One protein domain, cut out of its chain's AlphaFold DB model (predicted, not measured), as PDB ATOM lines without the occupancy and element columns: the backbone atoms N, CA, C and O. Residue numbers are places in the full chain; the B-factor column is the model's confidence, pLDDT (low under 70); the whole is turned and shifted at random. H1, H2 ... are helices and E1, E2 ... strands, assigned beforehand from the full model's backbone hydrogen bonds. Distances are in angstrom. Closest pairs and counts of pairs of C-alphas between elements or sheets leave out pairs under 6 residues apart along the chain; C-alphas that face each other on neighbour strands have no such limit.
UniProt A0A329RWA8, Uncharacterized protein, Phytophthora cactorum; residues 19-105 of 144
ATOM      1  N   ASN A  19       0.970  87.131  25.852       94.94
ATOM      2  CA  ASN A  19       0.763  88.328  26.674       94.94
ATOM      3  C   ASN A  19       2.055  89.137  26.820       94.94
ATOM      4  O   ASN A  19       2.062  90.323  26.512       94.94
ATOM      5  N   THR A  20       3.164  88.480  27.175       95.19
ATOM      6  CA  THR A  20       4.469  89.153  27.299       95.19
ATOM      7  C   THR A  20       4.907  89.741  25.959       95.19
ATOM      8  O   THR A  20       5.423  90.852  25.891       95.19
ATOM      9  N   GLN A  21       4.683  89.014  24.859       92.62
ATOM     10  CA  GLN A  21       4.988  89.513  23.522       92.62
ATOM     11  C   GLN A  21       4.167  90.765  23.183       92.62
ATOM     12  O   GLN A  21       4.729  91.735  22.680       92.62
ATOM     13  N   ARG A  22       2.860  90.758  23.476       95.25
ATOM     14  CA  ARG A  22       1.975  91.912  23.278       95.25
ATOM     15  C   ARG A  22       2.448  93.118  24.087       95.25
ATOM     16  O   ARG A  22       2.648  94.178  23.507       95.25
ATOM     17  N   GLU A  23       2.682  92.945  25.385       96.38
ATOM     18  CA  GLU A  23       3.155  94.012  26.276       96.38
ATOM     19  C   GLU A  23       4.486  94.604  25.795       96.38
ATOM     20  O   GLU A  23       4.666  95.823  25.777       96.38
ATOM     21  N   ASN A  24       5.404  93.754  25.324       95.06
ATOM     22  CA  ASN A  24       6.675  94.198  24.758       95.06
ATOM     23  C   ASN A  24       6.481  95.023  23.478       95.06
ATOM     24  O   ASN A  24       7.139  96.050  23.316       95.06
ATOM     25  N   ILE A  25       5.585  94.603  22.577       95.56
ATOM     26  CA  ILE A  25       5.276  95.343  21.344       95.56
ATOM     27  C   ILE A  25       4.614  96.684  21.675       95.56
ATOM     28  O   ILE A  25       4.992  97.703  21.101       95.56
ATOM     29  N   GLU A  26       3.674  96.717  22.619       94.56
ATOM     30  CA  GLU A  26       3.016  97.952  23.061       94.56
ATOM     31  C   GLU A  26       4.014  98.926  23.701       94.56
ATOM     32  O   GLU A  26       4.015 100.118  23.389       94.56
ATOM     33  N   SER A  27       4.907  98.421  24.556       95.06
ATOM     34  CA  SER A  27       5.978  99.211  25.170       95.06
ATOM     35  C   SER A  27       6.943  99.770  24.120       95.06
ATOM     36  O   SER A  27       7.214 100.973  24.095       95.06
ATOM     37  N   LEU A  28       7.397  98.926  23.188       94.25
ATOM     38  CA  LEU A  28       8.256  99.340  22.079       94.25
ATOM     39  C   LEU A  28       7.573 100.396  21.203       94.25
ATOM     40  O   LEU A  28       8.205 101.384  20.833       94.25
ATOM     41  N   THR A  29       6.283 100.219  20.918       91.56
ATOM     42  CA  THR A  29       5.493 101.158  20.111       91.56
ATOM     43  C   THR A  29       5.468 102.542  20.752       91.56
ATOM     44  O   THR A  29       5.760 103.519  20.070       91.56
ATOM     45  N   LYS A  30       5.231 102.640  22.069       90.44
ATOM     46  CA  LYS A  30       5.263 103.923  22.798       90.44
ATOM     47  C   LYS A  30       6.626 104.611  22.704       90.44
ATOM     48  O   LYS A  30       6.696 105.817  22.481       90.44
ATOM     49  N   VAL A  31       7.714 103.850  22.851       92.50
ATOM     50  CA  VAL A  31       9.081 104.388  22.739       92.50
ATOM     51  C   VAL A  31       9.354 104.894  21.321       92.50
ATOM     52  O   VAL A  31       9.890 105.989  21.154       92.50
ATOM     53  N   VAL A  32       8.973 104.128  20.296       89.56
ATOM     54  CA  VAL A  32       9.151 104.516  18.889       89.56
ATOM     55  C   VAL A  32       8.315 105.748  18.549       89.56
ATOM     56  O   VAL A  32       8.861 106.690  17.984       89.56
ATOM     57  N   GLN A  33       7.041 105.783  18.946       87.75
ATOM     58  CA  GLN A  33       6.160 106.942  18.768       87.75
ATOM     59  C   GLN A  33       6.759 108.202  19.395       87.75
ATOM     60  O   GLN A  33       6.836 109.231  18.730       87.75
ATOM     61  N   GLY A  34       7.276 108.108  20.625       86.19
ATOM     62  CA  GLY A  34       7.947 109.229  21.285       86.19
ATOM     63  C   GLY A  34       9.195 109.709  20.540       86.19
ATOM     64  O   GLY A  34       9.375 110.909  20.353       86.19
ATOM     65  N   ARG A  35      10.048 108.790  20.062       87.12
ATOM     66  CA  ARG A  35      11.251 109.156  19.289       87.12
ATOM     67  C   ARG A  35      10.897 109.809  17.959       87.12
ATOM     68  O   ARG A  35      11.458 110.849  17.633       87.12
ATOM     69  N   VAL A  36       9.952 109.228  17.225       85.00
ATOM     70  CA  VAL A  36       9.474 109.771  15.951       85.00
ATOM     71  C   VAL A  36       8.814 111.132  16.161       85.00
ATOM     72  O   VAL A  36       9.103 112.046  15.403       85.00
ATOM     73  N   GLY A  37       8.003 111.314  17.204       83.81
ATOM     74  CA  GLY A  37       7.371 112.603  17.501       83.81
ATOM     75  C   GLY A  37       8.361 113.717  17.863       83.81
ATOM     76  O   GLY A  37       8.090 114.882  17.602       83.81
ATOM     77  N   ILE A  38       9.531 113.384  18.422       83.12
ATOM     78  CA  ILE A  38      10.621 114.355  18.640       83.12
ATOM     79  C   ILE A  38      11.320 114.710  17.317       83.12
ATOM     80  O   ILE A  38      11.741 115.848  17.120       83.12
ATOM     81  N   GLU A  39      11.477 113.734  16.423       82.56
ATOM     82  CA  GLU A  39      12.154 113.894  15.130       82.56
ATOM     83  C   GLU A  39      11.299 114.655  14.105       82.56
ATOM     84  O   GLU A  39      11.802 115.488  13.348       82.56
ATOM     85  N   VAL A  40       9.999 114.378  14.084       78.44
ATOM     86  CA  VAL A  40       9.030 114.960  13.158       78.44
ATOM     87  C   VAL A  40       8.652 116.359  13.655       78.44
ATOM     88  O   VAL A  40       7.798 116.531  14.519       78.44
ATOM     89  N   THR A  41       9.307 117.389  13.114       69.19
ATOM     90  CA  THR A  41       8.893 118.792  13.325       69.19
ATOM     91  C   THR A  41       7.525 119.076  12.681       69.19
ATOM     92  O   THR A  41       7.002 118.251  11.942       69.19
ATOM     93  N   TYR A  42       6.965 120.282  12.857       64.81
ATOM     94  CA  TYR A  42       5.717 120.719  12.195       64.81
ATOM     95  C   TYR A  42       5.692 120.593  10.659       64.81
ATOM     96  O   TYR A  42       4.638 120.777  10.054       64.81
ATOM     97  N   LYS A  43       6.836 120.356  10.008       77.06
ATOM     98  CA  LYS A  43       6.944 120.273   8.552       77.06
ATOM     99  C   LYS A  43       7.470 118.906   8.143       77.06
ATOM    100  O   LYS A  43       8.670 118.653   8.186       77.06
ATOM    101  N   PHE A  44       6.553 118.057   7.711       87.88
ATOM    102  CA  PHE A  44       6.830 116.785   7.062       87.88
ATOM    103  C   PHE A  44       5.787 116.557   5.966       87.88
ATOM    104  O   PHE A  44       4.680 117.092   6.026       87.88
ATOM    105  N   GLY A  45       6.157 115.790   4.948       90.50
ATOM    106  CA  GLY A  45       5.222 115.241   3.976       90.50
ATOM    107  C   GLY A  45       4.665 113.905   4.457       90.50
ATOM    108  O   GLY A  45       5.285 113.215   5.264       90.50
ATOM    109  N   LEU A  46       3.509 113.521   3.925       91.31
ATOM    110  CA  LEU A  46       2.980 112.169   4.047       91.31
ATOM    111  C   LEU A  46       3.084 111.476   2.691       91.31
ATOM    112  O   LEU A  46       2.726 112.065   1.672       91.31
ATOM    113  N   MET A  47       3.552 110.231   2.685       92.88
ATOM    114  CA  MET A  47       3.404 109.338   1.537       92.88
ATOM    115  C   MET A  47       2.388 108.266   1.901       92.88
ATOM    116  O   MET A  47       2.481 107.654   2.965       92.88
ATOM    117  N   LEU A  48       1.413 108.073   1.023       91.38
ATOM    118  CA  LEU A  48       0.334 107.113   1.198       91.38
ATOM    119  C   LEU A  48       0.516 105.992   0.182       91.38
ATOM    120  O   LEU A  48       0.737 106.270  -0.996       91.38
ATOM    121  N   ASP A  49       0.406 104.753   0.643       91.25
ATOM    122  CA  ASP A  49       0.386 103.569  -0.213       91.25
ATOM    123  C   ASP A  49      -0.828 102.716   0.153       91.25
ATOM    124  O   ASP A  49      -0.945 102.227   1.279       91.25
ATOM    125  N   GLY A  50      -1.767 102.611  -0.782       90.06
ATOM    126  CA  GLY A  50      -3.029 101.906  -0.601       90.06
ATOM    127  C   GLY A  50      -3.059 100.640  -1.443       90.06
ATOM    128  O   GLY A  50      -2.876 100.703  -2.659       90.06
ATOM    129  N   TRP A  51      -3.347  99.491  -0.831       91.81
ATOM    130  CA  TRP A  51      -3.507  98.231  -1.561       91.81
ATOM    131  C   TRP A  51      -4.717  97.445  -1.081       91.81
ATOM    132  O   TRP A  51      -5.197  97.617   0.032       91.81
ATOM    133  N   THR A  52      -5.208  96.538  -1.921       88.81
ATOM    134  CA  THR A  52      -6.335  95.667  -1.571       88.81
ATOM    135  C   THR A  52      -5.883  94.215  -1.590       88.81
ATOM    136  O   THR A  52      -5.277  93.769  -2.566       88.81
ATOM    137  N   HIS A  53      -6.183  93.475  -0.525       87.38
ATOM    138  CA  HIS A  53      -5.983  92.032  -0.462       87.38
ATOM    139  C   HIS A  53      -7.286  91.351  -0.040       87.38
ATOM    140  O   HIS A  53      -7.753  91.504   1.086       87.38
ATOM    141  N   GLY A  54      -7.889  90.597  -0.961       86.88
ATOM    142  CA  GLY A  54      -9.215  90.020  -0.743       86.88
ATOM    143  C   GLY A  54     -10.279  91.112  -0.617       86.88
ATOM    144  O   GLY A  54     -10.425  91.933  -1.519       86.88
ATOM    145  N   SER A  55     -11.023  91.108   0.489       82.12
ATOM    146  CA  SER A  55     -12.055  92.108   0.795       82.12
ATOM    147  C   SER A  55     -11.543  93.301   1.604       82.12
ATOM    148  O   SER A  55     -12.320  94.203   1.900       82.12
ATOM    149  N   GLU A  56     -10.272  93.297   2.011       85.56
ATOM    150  CA  GLU A  56      -9.706  94.323   2.882       85.56
ATOM    151  C   GLU A  56      -8.839  95.292   2.083       85.56
ATOM    152  O   GLU A  56      -7.944  94.886   1.331       85.56
ATOM    153  N   HIS A  57      -9.101  96.583   2.270       87.44
ATOM    154  CA  HIS A  57      -8.257  97.648   1.761       87.44
ATOM    155  C   HIS A  57      -7.335  98.126   2.872       87.44
ATOM    156  O   HIS A  57      -7.781  98.418   3.976       87.44
ATOM    157  N   TYR A  58      -6.052  98.202   2.582       88.62
ATOM    158  CA  TYR A  58      -5.004  98.591   3.502       88.62
ATOM    159  C   TYR A  58      -4.463  99.945   3.091       88.62
ATOM    160  O   TYR A  58      -4.257 100.198   1.907       88.62
ATOM    161  N   LEU A  59      -4.182 100.778   4.087       90.88
ATOM    162  CA  LEU A  59      -3.468 102.029   3.903       90.88
ATOM    163  C   LEU A  59      -2.198 101.997   4.748       90.88
ATOM    164  O   LEU A  59      -2.253 101.923   5.979       90.88
ATOM    165  N   ALA A  60      -1.054 102.071   4.075       92.88
ATOM    166  CA  ALA A  60       0.206 102.431   4.691       92.88
ATOM    167  C   ALA A  60       0.407 103.945   4.612       92.88
ATOM    168  O   ALA A  60       0.220 104.572   3.568       92.88
ATOM    169  N   VAL A  61       0.830 104.523   5.731       91.62
ATOM    170  CA  VAL A  61       1.145 105.943   5.844       91.62
ATOM    171  C   VAL A  61       2.574 106.099   6.314       91.62
ATOM    172  O   VAL A  61       2.930 105.642   7.399       91.62
ATOM    173  N   PHE A  62       3.384 106.768   5.505       91.38
ATOM    174  CA  PHE A  62       4.777 107.069   5.797       91.38
ATOM    175  C   PHE A  62       4.945 108.564   6.050       91.38
ATOM    176  O   PHE A  62       4.375 109.392   5.336       91.38
ATOM    177  N   GLY A  63       5.774 108.918   7.027       90.62
ATOM    178  CA  GLY A  63       6.313 110.272   7.118       90.62
ATOM    179  C   GLY A  63       7.406 110.476   6.074       90.62
ATOM    180  O   GLY A  63       8.117 109.537   5.748       90.62
ATOM    181  N   CYS A  64       7.566 111.690   5.567       91.00
ATOM    182  CA  CYS A  64       8.652 112.084   4.676       91.00
ATOM    183  C   CYS A  64       9.249 113.392   5.191       91.00
ATOM    184  O   CYS A  64       8.589 114.433   5.182       91.00
ATOM    185  N   TYR A  65      10.475 113.340   5.705       88.00
ATOM    186  CA  TYR A  65      11.129 114.516   6.270       88.00
ATOM    187  C   TYR A  65      12.648 114.431   6.163       88.00
ATOM    188  O   TYR A  65      13.246 113.354   6.153       88.00
ATOM    189  N   GLU A  66      13.286 115.596   6.121       85.19
ATOM    190  CA  GLU A  66      14.732 115.725   6.015       85.19
ATOM    191  C   GLU A  66      15.293 116.307   7.316       85.19
ATOM    192  O   GLU A  66      15.143 117.488   7.612       85.19
ATOM    193  N   ILE A  67      15.910 115.445   8.127       78.06
ATOM    194  CA  ILE A  67      16.734 115.858   9.283       78.06
ATOM    195  C   ILE A  67      18.218 115.871   8.888       78.06
ATOM    196  O   ILE A  67      19.007 116.658   9.400       78.06
ATOM    197  N   SER A  68      18.585 114.992   7.957       77.38
ATOM    198  CA  SER A  68      19.913 114.817   7.374       77.38
ATOM    199  C   SER A  68      19.745 114.112   6.031       77.38
ATOM    200  O   SER A  68      18.805 113.332   5.889       77.38
ATOM    201  N   ALA A  69      20.653 114.319   5.078       80.75
ATOM    202  CA  ALA A  69      20.645 113.551   3.835       80.75
ATOM    203  C   ALA A  69      21.120 112.101   4.090       80.75
ATOM    204  O   ALA A  69      22.132 111.921   4.777       80.75
ATOM    205  N   PRO A  70      20.456 111.067   3.535       84.25
ATOM    206  CA  PRO A  70      19.243 111.106   2.707       84.25
ATOM    207  C   PRO A  70      17.937 111.246   3.528       84.25
ATOM    208  O   PRO A  70      17.925 110.893   4.711       84.25
ATOM    209  N   PRO A  71      16.820 111.690   2.910       86.25
ATOM    210  CA  PRO A  71      15.543 111.880   3.601       86.25
ATOM    211  C   PRO A  71      15.027 110.612   4.293       86.25
ATOM    212  O   PRO A  71      15.256 109.485   3.840       86.25
ATOM    213  N   ARG A  72      14.299 110.796   5.398       88.75
ATOM    214  CA  ARG A  72      13.749 109.705   6.211       88.75
ATOM    215  C   ARG A  72      12.304 109.419   5.827       88.75
ATOM    216  O   ARG A  72      11.504 110.340   5.679       88.75
ATOM    217  N   HIS A  73      11.985 108.124   5.751       91.56
ATOM    218  CA  HIS A  73      10.669 107.623   5.349       91.56
ATOM    219  C   HIS A  73      10.103 106.557   6.310       91.56
ATOM    220  O   HIS A  73       9.898 105.411   5.905       91.56
ATOM    221  N   PRO A  74       9.934 106.851   7.613       89.50
ATOM    222  CA  PRO A  74       9.398 105.868   8.552       89.50
ATOM    223  C   PRO A  74       7.916 105.573   8.283       89.50
ATOM    224  O   PRO A  74       7.140 106.478   7.974       89.50
ATOM    225  N   LEU A  75       7.512 104.317   8.481       90.75
ATOM    226  CA  LEU A  75       6.106 103.913   8.503       90.75
ATOM    227  C   LEU A  75       5.452 104.398   9.807       90.75
ATOM    228  O   LEU A  75       5.898 104.038  10.896       90.75
ATOM    229  N   PHE A  76       4.400 105.206   9.698       88.44
ATOM    230  CA  PHE A  76       3.599 105.688  10.829       88.44
ATOM    231  C   PHE A  76       2.425 104.768  11.134       88.44
ATOM    232  O   PHE A  76       2.157 104.466  12.295       88.44
ATOM    233  N   CYS A  77       1.723 104.318  10.099       88.69
ATOM    234  CA  CYS A  77       0.554 103.468  10.246       88.69
ATOM    235  C   CYS A  77       0.509 102.453   9.111       88.69
ATOM    236  O   CYS A  77       0.811 102.785   7.968       88.69
ATOM    237  N   LEU A  78       0.111 101.230   9.441       90.25
ATOM    238  CA  LEU A  78      -0.381 100.257   8.486       90.25
ATOM    239  C   LEU A  78      -1.615  99.616   9.104       90.25
ATOM    240  O   LEU A  78      -1.500  98.854  10.066       90.25
ATOM    241  N   ALA A  79      -2.781  99.947   8.572       85.56
ATOM    242  CA  ALA A  79      -4.036  99.409   9.058       85.56
ATOM    243  C   ALA A  79      -4.983  99.107   7.893       85.56
ATOM    244  O   ALA A  79      -4.957  99.816   6.880       85.56
ATOM    245  N   PRO A  80      -5.828  98.071   8.030       85.19
ATOM    246  CA  PRO A  80      -6.981  97.939   7.167       85.19
ATOM    247  C   PRO A  80      -7.908  99.135   7.407       85.19
ATOM    248  O   PRO A  80      -8.218  99.492   8.546       85.19
ATOM    249  N   ILE A  81      -8.351  99.752   6.324       83.31
ATOM    250  CA  ILE A  81      -9.445 100.706   6.333       83.31
ATOM    251  C   ILE A  81     -10.733  99.891   6.344       83.31
ATOM    252  O   ILE A  81     -10.940  99.030   5.487       83.31
ATOM    253  N   VAL A  82     -11.599 100.154   7.326       72.56
ATOM    254  CA  VAL A  82     -12.923  99.532   7.375       72.56
ATOM    255  C   VAL A  82     -13.720 100.046   6.184       72.56
ATOM    256  O   VAL A  82     -14.228 101.165   6.195       72.56
ATOM    257  N   VAL A  83     -13.802  99.217   5.150       65.00
ATOM    258  CA  VAL A  83     -14.726  99.408   4.041       65.00
ATOM    259  C   VAL A  83     -16.101  99.057   4.586       65.00
ATOM    260  O   VAL A  83     -16.358  97.910   4.958       65.00
ATOM    261  N   ASP A  84     -16.973 100.053   4.719       66.00
ATOM    262  CA  ASP A  84     -18.363  99.777   5.050       66.00
ATOM    263  C   ASP A  84     -19.030  98.978   3.912       66.00
ATOM    264  O   ASP A  84     -18.475  98.783   2.828       66.00
ATOM    265  N   GLY A  85     -20.257  98.501   4.130       59.16
ATOM    266  CA  GLY A  85     -20.986  97.742   3.107       59.16
ATOM    267  C   GLY A  85     -21.224  98.503   1.791       59.16
ATOM    268  O   GLY A  85     -21.713  97.899   0.840       59.16
ATOM    269  N   SER A  86     -20.894  99.800   1.718       67.31
ATOM    270  CA  SER A  86     -20.998 100.613   0.505       67.31
ATOM    271  C   SER A  86     -19.790 100.476  -0.428       67.31
ATOM    272  O   SER A  86     -19.859 100.922  -1.574       67.31
ATOM    273  N   GLY A  87     -18.692  99.854   0.022       66.50
ATOM    274  CA  GLY A  87     -17.494  99.680  -0.806       66.50
ATOM    275  C   GLY A  87     -16.738 100.983  -1.076       66.50
ATOM    276  O   GLY A  87     -15.850 101.010  -1.931       66.50
ATOM    277  N   ARG A  88     -17.108 102.084  -0.412       68.50
ATOM    278  CA  ARG A  88     -16.498 103.389  -0.646       68.50
ATOM    279  C   ARG A  88     -15.124 103.451   0.015       68.50
ATOM    280  O   ARG A  88     -14.951 103.094   1.171       68.50
ATOM    281  N   LEU A  89     -14.152 103.917  -0.759       75.31
ATOM    282  CA  LEU A  89     -12.772 104.209  -0.360       75.31
ATOM    283  C   LEU A  89     -12.424 105.618  -0.843       75.31
ATOM    284  O   LEU A  89     -11.467 105.846  -1.579       75.31
ATOM    285  N   ASP A  90     -13.300 106.558  -0.517       83.06
ATOM    286  CA  ASP A  90     -13.166 107.950  -0.917       83.06
ATOM    287  C   ASP A  90     -12.155 108.703  -0.035       83.06
ATOM    288  O   ASP A  90     -11.545 108.158   0.891       83.06
ATOM    289  N   ALA A  91     -11.966 109.985  -0.341       86.19
ATOM    290  CA  ALA A  91     -11.073 110.850   0.413       86.19
ATOM    291  C   ALA A  91     -11.508 111.038   1.877       86.19
ATOM    292  O   ALA A  91     -10.643 111.216   2.729       86.19
ATOM    293  N   GLU A  92     -12.806 110.983   2.192       87.00
ATOM    294  CA  GLU A  92     -13.307 111.192   3.558       87.00
ATOM    295  C   GLU A  92     -12.874 110.046   4.471       87.00
ATOM    296  O   GLU A  92     -12.373 110.286   5.569       87.00
ATOM    297  N   ILE A  93     -12.971 108.806   3.991       84.69
ATOM    298  CA  ILE A  93     -12.530 107.625   4.741       84.69
ATOM    299  C   ILE A  93     -11.007 107.632   4.939       84.69
ATOM    300  O   ILE A  93     -10.523 107.322   6.030       84.69
ATOM    301  N   HIS A  94     -10.240 108.038   3.922       85.06
ATOM    302  CA  HIS A  94      -8.790 108.202   4.066       85.06
ATOM    303  C   HIS A  94      -8.448 109.297   5.085       85.06
ATOM    304  O   HIS A  94      -7.577 109.092   5.928       85.06
ATOM    305  N   MET A  95      -9.152 110.432   5.062       87.56
ATOM    306  CA  MET A  95      -8.968 111.513   6.035       87.56
ATOM    307  C   MET A  95      -9.306 111.069   7.458       87.56
ATOM    308  O   MET A  95      -8.517 111.317   8.364       87.56
ATOM    309  N   ALA A  96     -10.408 110.342   7.656       86.94
ATOM    310  CA  ALA A  96     -10.771 109.791   8.958       86.94
ATOM    311  C   ALA A  96      -9.696 108.827   9.490       86.94
ATOM    312  O   ALA A  96      -9.347 108.866  10.672       86.94
ATOM    313  N   ALA A  97      -9.113 107.997   8.615       84.25
ATOM    314  CA  ALA A  97      -7.981 107.151   8.980       84.25
ATOM    315  C   ALA A  97      -6.759 107.990   9.394       84.25
ATOM    316  O   ALA A  97      -6.142 107.692  10.419       84.25
ATOM    317  N   LEU A  98      -6.438 109.062   8.654       88.06
ATOM    318  CA  LEU A  98      -5.347 109.983   8.994       88.06
ATOM    319  C   LEU A  98      -5.554 110.660  10.357       88.06
ATOM    320  O   LEU A  98      -4.652 110.654  11.197       88.06
ATOM    321  N   GLU A  99      -6.744 111.204  10.600       88.06
ATOM    322  CA  GLU A  99      -7.106 111.864  11.859       88.06
ATOM    323  C   GLU A  99      -7.025 110.921  13.061       88.06
ATOM    324  O   GLU A  99      -6.624 111.338  14.148       88.06
ATOM    325  N   ALA A 100      -7.340 109.638  12.866       85.81
ATOM    326  CA  ALA A 100      -7.267 108.643  13.926       85.81
ATOM    327  C   ALA A 100      -5.825 108.334  14.369       85.81
ATOM    328  O   ALA A 100      -5.613 108.047  15.549       85.81
ATOM    329  N   PHE A 101      -4.830 108.380  13.468       84.12
ATOM    330  CA  PHE A 101      -3.455 107.996  13.822       84.12
ATOM    331  C   PHE A 101      -2.491 109.171  14.042       84.12
ATOM    332  O   PHE A 101      -1.560 109.047  14.840       84.12
ATOM    333  N   LEU A 102      -2.654 110.307  13.353       85.81
ATOM    334  CA  LEU A 102      -1.708 111.429  13.456       85.81
ATOM    335  C   LEU A 102      -1.471 111.926  14.899       85.81
ATOM    336  O   LEU A 102      -0.318 112.253  15.217       85.81
ATOM    337  N   PRO A 103      -2.469 111.922  15.811       86.69
ATOM    338  CA  PRO A 103      -2.258 112.289  17.210       86.69
ATOM    339  C   PRO A 103      -1.198 111.454  17.945       86.69
ATOM    340  O   PRO A 103      -0.599 111.958  18.896       86.69
ATOM    341  N   PHE A 104      -0.897 110.222  17.516       82.38
ATOM    342  CA  PHE A 104       0.155 109.405  18.143       82.38
ATOM    343  C   PHE A 104       1.567 109.961  17.928       82.38
ATOM    344  O   PHE A 104       2.462 109.676  18.721       82.38
ATOM    345  N   PHE A 105       1.770 110.748  16.870       77.31
ATOM    346  CA  PHE A 105       3.081 111.272  16.484       77.31
ATOM    347  C   PHE A 105       3.167 112.798  16.601       77.31
ATOM    348  O   PHE A 105       4.251 113.327  16.820       77.31
TER     349      PHE A 105
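AT A GLANCE: This is residues 19 to 105 of the 144 residues of an uncharacterized protein of Phytophthora cactorum (UniProt A0A329RWA8). A twisted sheet of three strands, E1, E2 and E3, has the short helix H2 packed across one of its faces, while the long helix H1 reaches away from this two-layer body as an arm. Residues 19 to 29, in H1, stand free and stick out. The printed part has 87 residues with two named helices and three named strands, in the order H1, E1, E2, E3, H2; the sheet's order is E1, E2, E3, antiparallel throughout, and the class is mixed, helices and strands. The whole is only just loose, close to compact, with a radius of gyration of the C-alphas of 14.8 A and spans of 42 by 36 by 21 A.

IN THESE COORDINATES: H1 takes residues 19 to 39 and is 30.3 A long from first to last C-alpha, beginning at C-alpha 19 at (0.763, 88.328, 26.674). After a tight link E1 follows, residues 45 to 53, 26.2 A, beginning at C-alpha 45 at (5.222, 115.241, 3.976). A second tight link leads to E2, residues 56 to 64, 25.6 A. E3, residues 75 to 81, measures 16.0 A. H2, residues 91 to 101, measures 15.7 A and ends at C-alpha 101 at (-3.455, 107.996, 13.822).

HOW THE PARTS SIT: E1, E2 and E3 form a meander, each strand the antiparallel neighbour of the one before; E2 is the inner strand. The hairpin E1 and E2 has an angle of 161 degrees between directions, with N 47 and O 62 at 2.9 A, within hydrogen-bond range. The hairpin E2 and E3 also has 161 degrees, with N 61 and O 77 at 2.8 A, within hydrogen-bond range. H2 is on the sheet at a height of 9.4 A, over E1 and E2 and only just over E3, on which 3 of its C-alphas fall. On the local plane its line stands at 66 degrees to E1, across the strands. The closest C-alphas of E3 and H2 are those of Cys 77 and Phe 101, 7.0 A apart. H1 is only just not on the sheet, with 4 pairs of C-alphas within 10 A. H1 and H2 are apart. In H1 and H2 every O i to N i+4 pair is within hydrogen-bond range.

THE WHOLE: The two C-alphas farthest apart are those of Ala 69 and Gly 85, 44.5 A. The body without residues 19 to 29 spans 43 by 23 by 20 A. The printed part has no cut and no long link; E2 to E3 and E3 to H2 are short links of 10 and 9 residues. The mean pLDDT of the printed part is 85.6, and residues 41 to 42 and 83 to 88 are under 70.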